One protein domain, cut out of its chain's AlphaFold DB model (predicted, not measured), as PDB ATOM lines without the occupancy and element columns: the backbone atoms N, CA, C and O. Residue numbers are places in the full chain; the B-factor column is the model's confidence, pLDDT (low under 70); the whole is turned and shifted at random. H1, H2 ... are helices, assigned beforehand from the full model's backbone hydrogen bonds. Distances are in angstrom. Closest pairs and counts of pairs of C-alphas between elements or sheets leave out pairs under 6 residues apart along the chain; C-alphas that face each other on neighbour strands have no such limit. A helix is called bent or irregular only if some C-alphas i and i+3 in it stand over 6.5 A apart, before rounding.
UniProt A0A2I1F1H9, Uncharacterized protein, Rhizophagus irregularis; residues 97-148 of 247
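This is residues 97 to 148 of the 247 residues of an uncharacterized protein of Rhizophagus irregularis (UniProt A0A2I1F1H9). One long helix, H1, makes the longest axis, and a shorter helix, H2, is set crosswise at its far end, roughly like an uneven T. A looped link, residues 120 to 131, folds back from H1 to H2, while residues 98 to 104, at the other end of H1, stick out. The printed part has 52 residues with two named helices, H1 then H2, and no named strand; its class is all helix. It is loose, with a radius of gyration of the C-alphas of 12.5 A, and elongated, spanning 38 by 21 by 20 A.

H1 is residues 102 to 119, 26.0 A from first to last C-alpha, beginning at C-alpha 102 (126.811, 197.877, 176.528). H2 is residues 132 to 141, 14.2 A long, ending at C-alpha 141 (125.478, 189.901, 146.113).

H1 touches H2 with residues 118 to 119 alone; the closest C-alphas, of Phe 119 and Arg 135, are 6.4 A apart. Their lines are about perpendicular, at 90 degrees. In H1 and H2 every O i to N i+4 pair is within hydrogen-bond range.

The C-alphas farthest apart, of Thr 100 and Ser 124, are 39.1 A apart. The printed part has no cut. The link from H1 to H2 is long, 12 residues. The model's pLDDT is under 70 at residues 97 to 100 and 123 to 130.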
ATOM      1  N   VAL A  97     134.683 189.870 169.974       56.66
ATOM      2  CA  VAL A  97     133.764 190.448 170.953       56.66
ATOM      3  C   VAL A  97     134.382 190.398 172.335       56.66
ATOM      4  O   VAL A  97     134.798 189.332 172.781       56.66
ATOM      5  N   SER A  98     134.339 191.536 173.029       54.78
ATOM      6  CA  SER A  98     134.283 191.564 174.490       54.78
ATOM      7  C   SER A  98     132.818 191.423 174.909       54.78
ATOM      8  O   SER A  98     131.988 192.271 174.587       54.78
ATOM      9  N   ILE A  99     132.481 190.306 175.557       62.47
ATOM     10  CA  ILE A  99     131.095 189.846 175.772       62.47
ATOM     11  C   ILE A  99     130.335 190.741 176.774       62.47
ATOM     12  O   ILE A  99     129.115 190.666 176.875       62.47
ATOM     13  N   THR A 100     131.028 191.631 177.486       64.56
ATOM     14  CA  THR A 100     130.516 192.273 178.706       64.56
ATOM     15  C   THR A 100     130.230 193.774 178.590       64.56
ATOM     16  O   THR A 100     129.998 194.422 179.608       64.56
ATOM     17  N   SER A 101     130.203 194.362 177.387       71.75
ATOM     18  CA  SER A 101     129.977 195.808 177.220       71.75
ATOM     19  C   SER A 101     128.590 196.167 176.667       71.75
ATOM     20  O   SER A 101     128.014 195.489 175.817       71.75
ATOM     21  N   THR A 102     128.056 197.316 177.091       75.44
ATOM     22  CA  THR A 102     126.811 197.877 176.528       75.44
ATOM     23  C   THR A 102     126.962 198.268 175.052       75.44
ATOM     24  O   THR A 102     125.983 198.279 174.297       75.44
ATOM     25  N   THR A 103     128.188 198.585 174.618       72.88
ATOM     26  CA  THR A 103     128.525 198.860 173.218       72.88
ATOM     27  C   THR A 103     128.388 197.605 172.366       72.88
ATOM     28  O   THR A 103     127.757 197.677 171.305       72.88
ATOM     29  N   PHE A 104     128.850 196.458 172.871       75.69
ATOM     30  CA  PHE A 104     128.713 195.169 172.207       75.69
ATOM     31  C   PHE A 104     127.245 194.820 171.959       75.69
ATOM     32  O   PHE A 104     126.866 194.534 170.823       75.69
ATOM     33  N   THR A 105     126.374 194.939 172.966       79.25
ATOM     34  CA  THR A 105     124.941 194.635 172.805       79.25
ATOM     35  C   THR A 105     124.316 195.463 171.680       79.25
ATOM     36  O   THR A 105     123.609 194.940 170.815       79.25
ATOM     37  N   LYS A 106     124.629 196.766 171.621       83.00
ATOM     38  CA  LYS A 106     124.136 197.659 170.559       83.00
ATOM     39  C   LYS A 106     124.676 197.266 169.182       83.00
ATOM     40  O   LYS A 106     123.938 197.340 168.196       83.00
ATOM     41  N   GLN A 107     125.943 196.874 169.088       80.06
ATOM     42  CA  GLN A 107     126.562 196.436 167.835       80.06
ATOM     43  C   GLN A 107     126.000 195.097 167.365       80.06
ATOM     44  O   GLN A 107     125.644 194.978 166.195       80.06
ATOM     45  N   HIS A 108     125.813 194.141 168.274       81.62
ATOM     46  CA  HIS A 108     125.206 192.849 167.985       81.62
ATOM     47  C   HIS A 108     123.768 193.005 167.477       81.62
ATOM     48  O   HIS A 108     123.400 192.447 166.444       81.62
ATOM     49  N   VAL A 109     122.971 193.868 168.117       84.62
ATOM     50  CA  VAL A 109     121.624 194.212 167.639       84.62
ATOM     51  C   VAL A 109     121.669 194.824 166.233       84.62
ATOM     52  O   VAL A 109     120.858 194.469 165.376       84.62
ATOM     53  N   ARG A 110     122.622 195.723 165.949       85.56
ATOM     54  CA  ARG A 110     122.798 196.304 164.603       85.56
ATOM     55  C   ARG A 110     123.206 195.253 163.573       85.56
ATOM     56  O   ARG A 110     122.685 195.279 162.460       85.56
ATOM     57  N   PHE A 111     124.116 194.350 163.928       85.88
ATOM     58  CA  PHE A 111     124.531 193.239 163.080       85.88
ATOM     59  C   PHE A 111     123.338 192.333 162.751       85.88
ATOM     60  O   PHE A 111     123.041 192.129 161.576       85.88
ATOM     61  N   ASN A 112     122.569 191.911 163.758       85.12
ATOM     62  CA  ASN A 112     121.380 191.075 163.570       85.12
ATOM     63  C   ASN A 112     120.319 191.746 162.692       85.12
ATOM     64  O   ASN A 112     119.772 191.104 161.796       85.12
ATOM     65  N   ARG A 113     120.069 193.047 162.883       88.00
ATOM     66  CA  ARG A 113     119.168 193.814 162.006       88.00
ATOM     67  C   ARG A 113     119.646 193.813 160.553       88.00
ATOM     68  O   ARG A 113     118.826 193.685 159.649       88.00
ATOM     69  N   ASN A 114     120.954 193.921 160.309       88.19
ATOM     70  CA  ASN A 114     121.503 193.848 158.953       88.19
ATOM     71  C   ASN A 114     121.378 192.443 158.355       88.19
ATOM     72  O   ASN A 114     120.968 192.329 157.203       88.19
ATOM     73  N   CYS A 115     121.645 191.390 159.132       86.06
ATOM     74  CA  CYS A 115     121.403 190.009 158.713       86.06
ATOM     75  C   CYS A 115     119.944 189.809 158.288       86.06
ATOM     76  O   CYS A 115     119.686 189.329 157.187       86.06
ATOM     77  N   GLN A 116     118.987 190.236 159.116       86.62
ATOM     78  CA  GLN A 116     117.560 190.157 158.789       86.62
ATOM     79  C   GLN A 116     117.231 190.943 157.523       86.62
ATOM     80  O   GLN A 116     116.577 190.418 156.628       86.62
ATOM     81  N   LYS A 117     117.725 192.181 157.411       88.44
ATOM     82  CA  LYS A 117     117.492 193.017 156.234       88.44
ATOM     83  C   LYS A 117     117.988 192.347 154.955       88.44
ATOM     84  O   LYS A 117     117.281 192.384 153.963       88.44
ATOM     85  N   ILE A 118     119.182 191.761 154.977       88.06
ATOM     86  CA  ILE A 118     119.845 191.217 153.785       88.06
ATOM     87  C   ILE A 118     119.262 189.866 153.387       88.06
ATOM     88  O   ILE A 118     118.989 189.645 152.210       88.06
ATOM     89  N   PHE A 119     119.037 188.971 154.349       86.38
ATOM     90  CA  PHE A 119     118.529 187.626 154.062       86.38
ATOM     91  C   PHE A 119     117.027 187.596 153.773       86.38
ATOM     92  O   PHE A 119     116.557 186.667 153.122       86.38
ATOM     93  N   ASN A 120     116.291 188.629 154.189       84.06
ATOM     94  CA  ASN A 120     114.856 188.749 153.933       84.06
ATOM     95  C   ASN A 120     114.524 189.772 152.831       84.06
ATOM     96  O   ASN A 120     113.352 190.094 152.647       84.06
ATOM     97  N   GLN A 121     115.523 190.319 152.125       78.44
ATOM     98  CA  GLN A 121     115.297 191.354 151.108       78.44
ATOM     99  C   GLN A 121     114.599 190.810 149.857       78.44
ATOM    100  O   GLN A 121     113.773 191.501 149.262       78.44
ATOM    101  N   ASP A 122     114.950 189.592 149.448       72.00
ATOM    102  CA  ASP A 122     114.394 188.946 148.267       72.00
ATOM    103  C   ASP A 122     113.172 188.113 148.669       72.00
ATOM    104  O   ASP A 122     113.300 187.060 149.294       72.00
ATOM    105  N   LYS A 123     111.979 188.622 148.344       68.56
ATOM    106  CA  LYS A 123     110.707 187.936 148.619       68.56
ATOM    107  C   LYS A 123     110.481 186.738 147.694       68.56
ATOM    108  O   LYS A 123     109.705 185.853 148.031       68.56
ATOM    109  N   SER A 124     111.133 186.728 146.527       67.38
ATOM    110  CA  SER A 124     110.999 185.658 145.531       67.38
ATOM    111  C   SER A 124     111.912 184.476 145.846       67.38
ATOM    112  O   SER A 124     111.521 183.324 145.689       67.38
ATOM    113  N   HIS A 125     113.104 184.768 146.368       64.50
ATOM    114  CA  HIS A 125     114.081 183.780 146.795       64.50
ATOM    115  C   HIS A 125     114.531 184.091 148.223       64.50
ATOM    116  O   HIS A 125     115.641 184.574 148.465       64.50
ATOM    117  N   HIS A 126     113.653 183.813 149.188       65.44
ATOM    118  CA  HIS A 126     114.012 183.906 150.596       65.44
ATOM    119  C   HIS A 126     115.210 182.998 150.866       65.44
ATOM    120  O   HIS A 126     115.101 181.781 150.719       65.44
ATOM    121  N   ALA A 127     116.342 183.582 151.272       65.62
ATOM    122  CA  ALA A 127     117.493 182.802 151.700       65.62
ATOM    123  C   ALA A 127     117.064 181.974 152.908       65.62
ATOM    124  O   ALA A 127     116.896 182.509 154.014       65.62
ATOM    125  N   LYS A 128     116.819 180.679 152.691       66.38
ATOM    126  CA  LYS A 128     116.244 179.836 153.731       66.38
ATOM    127  C   LYS A 128     117.188 179.848 154.916       66.38
ATOM    128  O   LYS A 128     118.400 179.691 154.786       66.38
ATOM    129  N   SER A 129     116.643 180.064 156.110       62.50
ATOM    130  CA  SER A 129     117.463 180.311 157.297       62.50
ATOM    131  C   SER A 129     118.399 179.156 157.659       62.50
ATOM    132  O   SER A 129     119.345 179.361 158.418       62.50
ATOM    133  N   TYR A 130     118.118 177.957 157.144       67.94
ATOM    134  CA  TYR A 130     118.894 176.745 157.366       67.94
ATOM    135  C   TYR A 130     119.967 176.487 156.297       67.94
ATOM    136  O   TYR A 130     120.870 175.694 156.554       67.94
ATOM    137  N   GLU A 131     119.901 177.139 155.134       84.19
ATOM    138  CA  GLU A 131     120.816 176.884 154.023       84.19
ATOM    139  C   GLU A 131     121.915 177.950 153.976       84.19
ATOM    140  O   GLU A 131     121.697 179.124 153.668       84.19
ATOM    141  N   ILE A 132     123.133 177.543 154.341       84.44
ATOM    142  CA  ILE A 132     124.279 178.455 154.413       84.44
ATOM    143  C   ILE A 132     124.678 178.984 153.029       84.44
ATOM    144  O   ILE A 132     125.091 180.137 152.924       84.44
ATOM    145  N   ASN A 133     124.505 178.182 151.976       87.00
ATOM    146  CA  ASN A 133     124.859 178.545 150.603       87.00
ATOM    147  C   ASN A 133     123.989 179.689 150.073       87.00
ATOM    148  O   ASN A 133     124.524 180.659 149.539       87.00
ATOM    149  N   ASP A 134     122.679 179.638 150.316       85.44
ATOM    150  CA  ASP A 134     121.751 180.719 149.969       85.44
ATOM    151  C   ASP A 134     122.122 182.025 150.667       85.44
ATOM    152  O   ASP A 134     122.209 183.089 150.049       85.44
ATOM    153  N   ARG A 135     122.409 181.946 151.971       86.69
ATOM    154  CA  ARG A 135     122.852 183.108 152.747       86.69
ATOM    155  C   ARG A 135     124.174 183.658 152.230       86.69
ATOM    156  O   ARG A 135     124.309 184.874 152.121       86.69
ATOM    157  N   LEU A 136     125.124 182.795 151.869       88.94
ATOM    158  CA  LEU A 136     126.388 183.203 151.256       88.94
ATOM    159  C   LEU A 136     126.167 183.880 149.905       88.94
ATOM    160  O   LEU A 136     126.750 184.935 149.663       88.94
ATOM    161  N   ALA A 137     125.294 183.346 149.052       86.88
ATOM    162  CA  ALA A 137     124.960 183.954 147.770       86.88
ATOM    163  C   ALA A 137     124.329 185.346 147.953       86.88
ATOM    164  O   ALA A 137     124.799 186.318 147.354       86.88
ATOM    165  N   CYS A 138     123.327 185.481 148.828       88.62
ATOM    166  CA  CYS A 138     122.694 186.766 149.148       88.62
ATOM    167  C   CYS A 138     123.690 187.768 149.740       88.62
ATOM    168  O   CYS A 138     123.753 188.922 149.308       88.62
ATOM    169  N   ALA A 139     124.508 187.326 150.693       88.94
ATOM    170  CA  ALA A 139     125.517 188.162 151.317       88.94
ATOM    171  C   ALA A 139     126.583 188.619 150.315       88.94
ATOM    172  O   ALA A 139     126.938 189.793 150.303       88.94
ATOM    173  N   ASN A 140     127.045 187.737 149.424       88.81
ATOM    174  CA  ASN A 140     128.020 188.076 148.388       88.81
ATOM    175  C   ASN A 140     127.451 189.082 147.380       88.81
ATOM    176  O   ASN A 140     128.136 190.049 147.041       88.81
ATOM    177  N   ARG A 141     126.184 188.924 146.965       87.44
ATOM    178  CA  ARG A 141     125.478 189.901 146.113       87.44
ATOM    179  C   ARG A 141     125.426 191.286 146.769       87.44
ATOM    180  O   ARG A 141     125.710 192.285 146.113       87.44
ATOM    181  N   GLN A 142     125.124 191.339 148.069       88.44
ATOM    182  CA  GLN A 142     125.037 192.581 148.852       88.44
ATOM    183  C   GLN A 142     126.383 193.051 149.433       88.44
ATOM    184  O   GLN A 142     126.438 194.072 150.118       88.44
ATOM    185  N   LYS A 143     127.480 192.327 149.166       89.00
ATOM    186  CA  LYS A 143     128.820 192.561 149.734       89.00
ATOM    187  C   LYS A 143     128.837 192.645 151.266       89.00
ATOM    188  O   LYS A 143     129.583 193.430 151.852       89.00
ATOM    189  N   PHE A 144     128.005 191.844 151.913       88.69
ATOM    190  CA  PHE A 144     127.884 191.784 153.359       88.69
ATOM    191  C   PHE A 144     128.713 190.644 153.927       88.69
ATOM    192  O   PHE A 144     128.583 189.502 153.494       88.69
ATOM    193  N   LEU A 145     129.555 190.958 154.907       87.56
ATOM    194  CA  LEU A 145     130.325 189.962 155.639       87.56
ATOM    195  C   LEU A 145     129.541 189.520 156.869       87.56
ATOM    196  O   LEU A 145     129.194 190.345 157.713       87.56
ATOM    197  N   PHE A 146     129.292 188.220 156.972       86.56
ATOM    198  CA  PHE A 146     128.616 187.638 158.134       86.56
ATOM    199  C   PHE A 146     129.216 186.306 158.583       86.56
ATOM    200  O   PHE A 146     128.898 185.832 159.673       86.56
ATOM    201  N   PHE A 147     130.067 185.693 157.755       84.31
ATOM    202  CA  PHE A 147     130.609 184.358 157.978       84.31
ATOM    203  C   PHE A 147     132.136 184.360 157.852       84.31
ATOM    204  O   PHE A 147     132.693 185.028 156.987       84.31
ATOM    205  N   PHE A 148     132.826 183.621 158.727       79.50
ATOM    206  CA  PHE A 148     134.290 183.685 158.862       79.50
ATOM    207  C   PHE A 148     135.069 183.290 157.589       79.50
ATOM    208  O   PHE A 148     135.906 184.082 157.147       79.50
TER     209      PHE A 148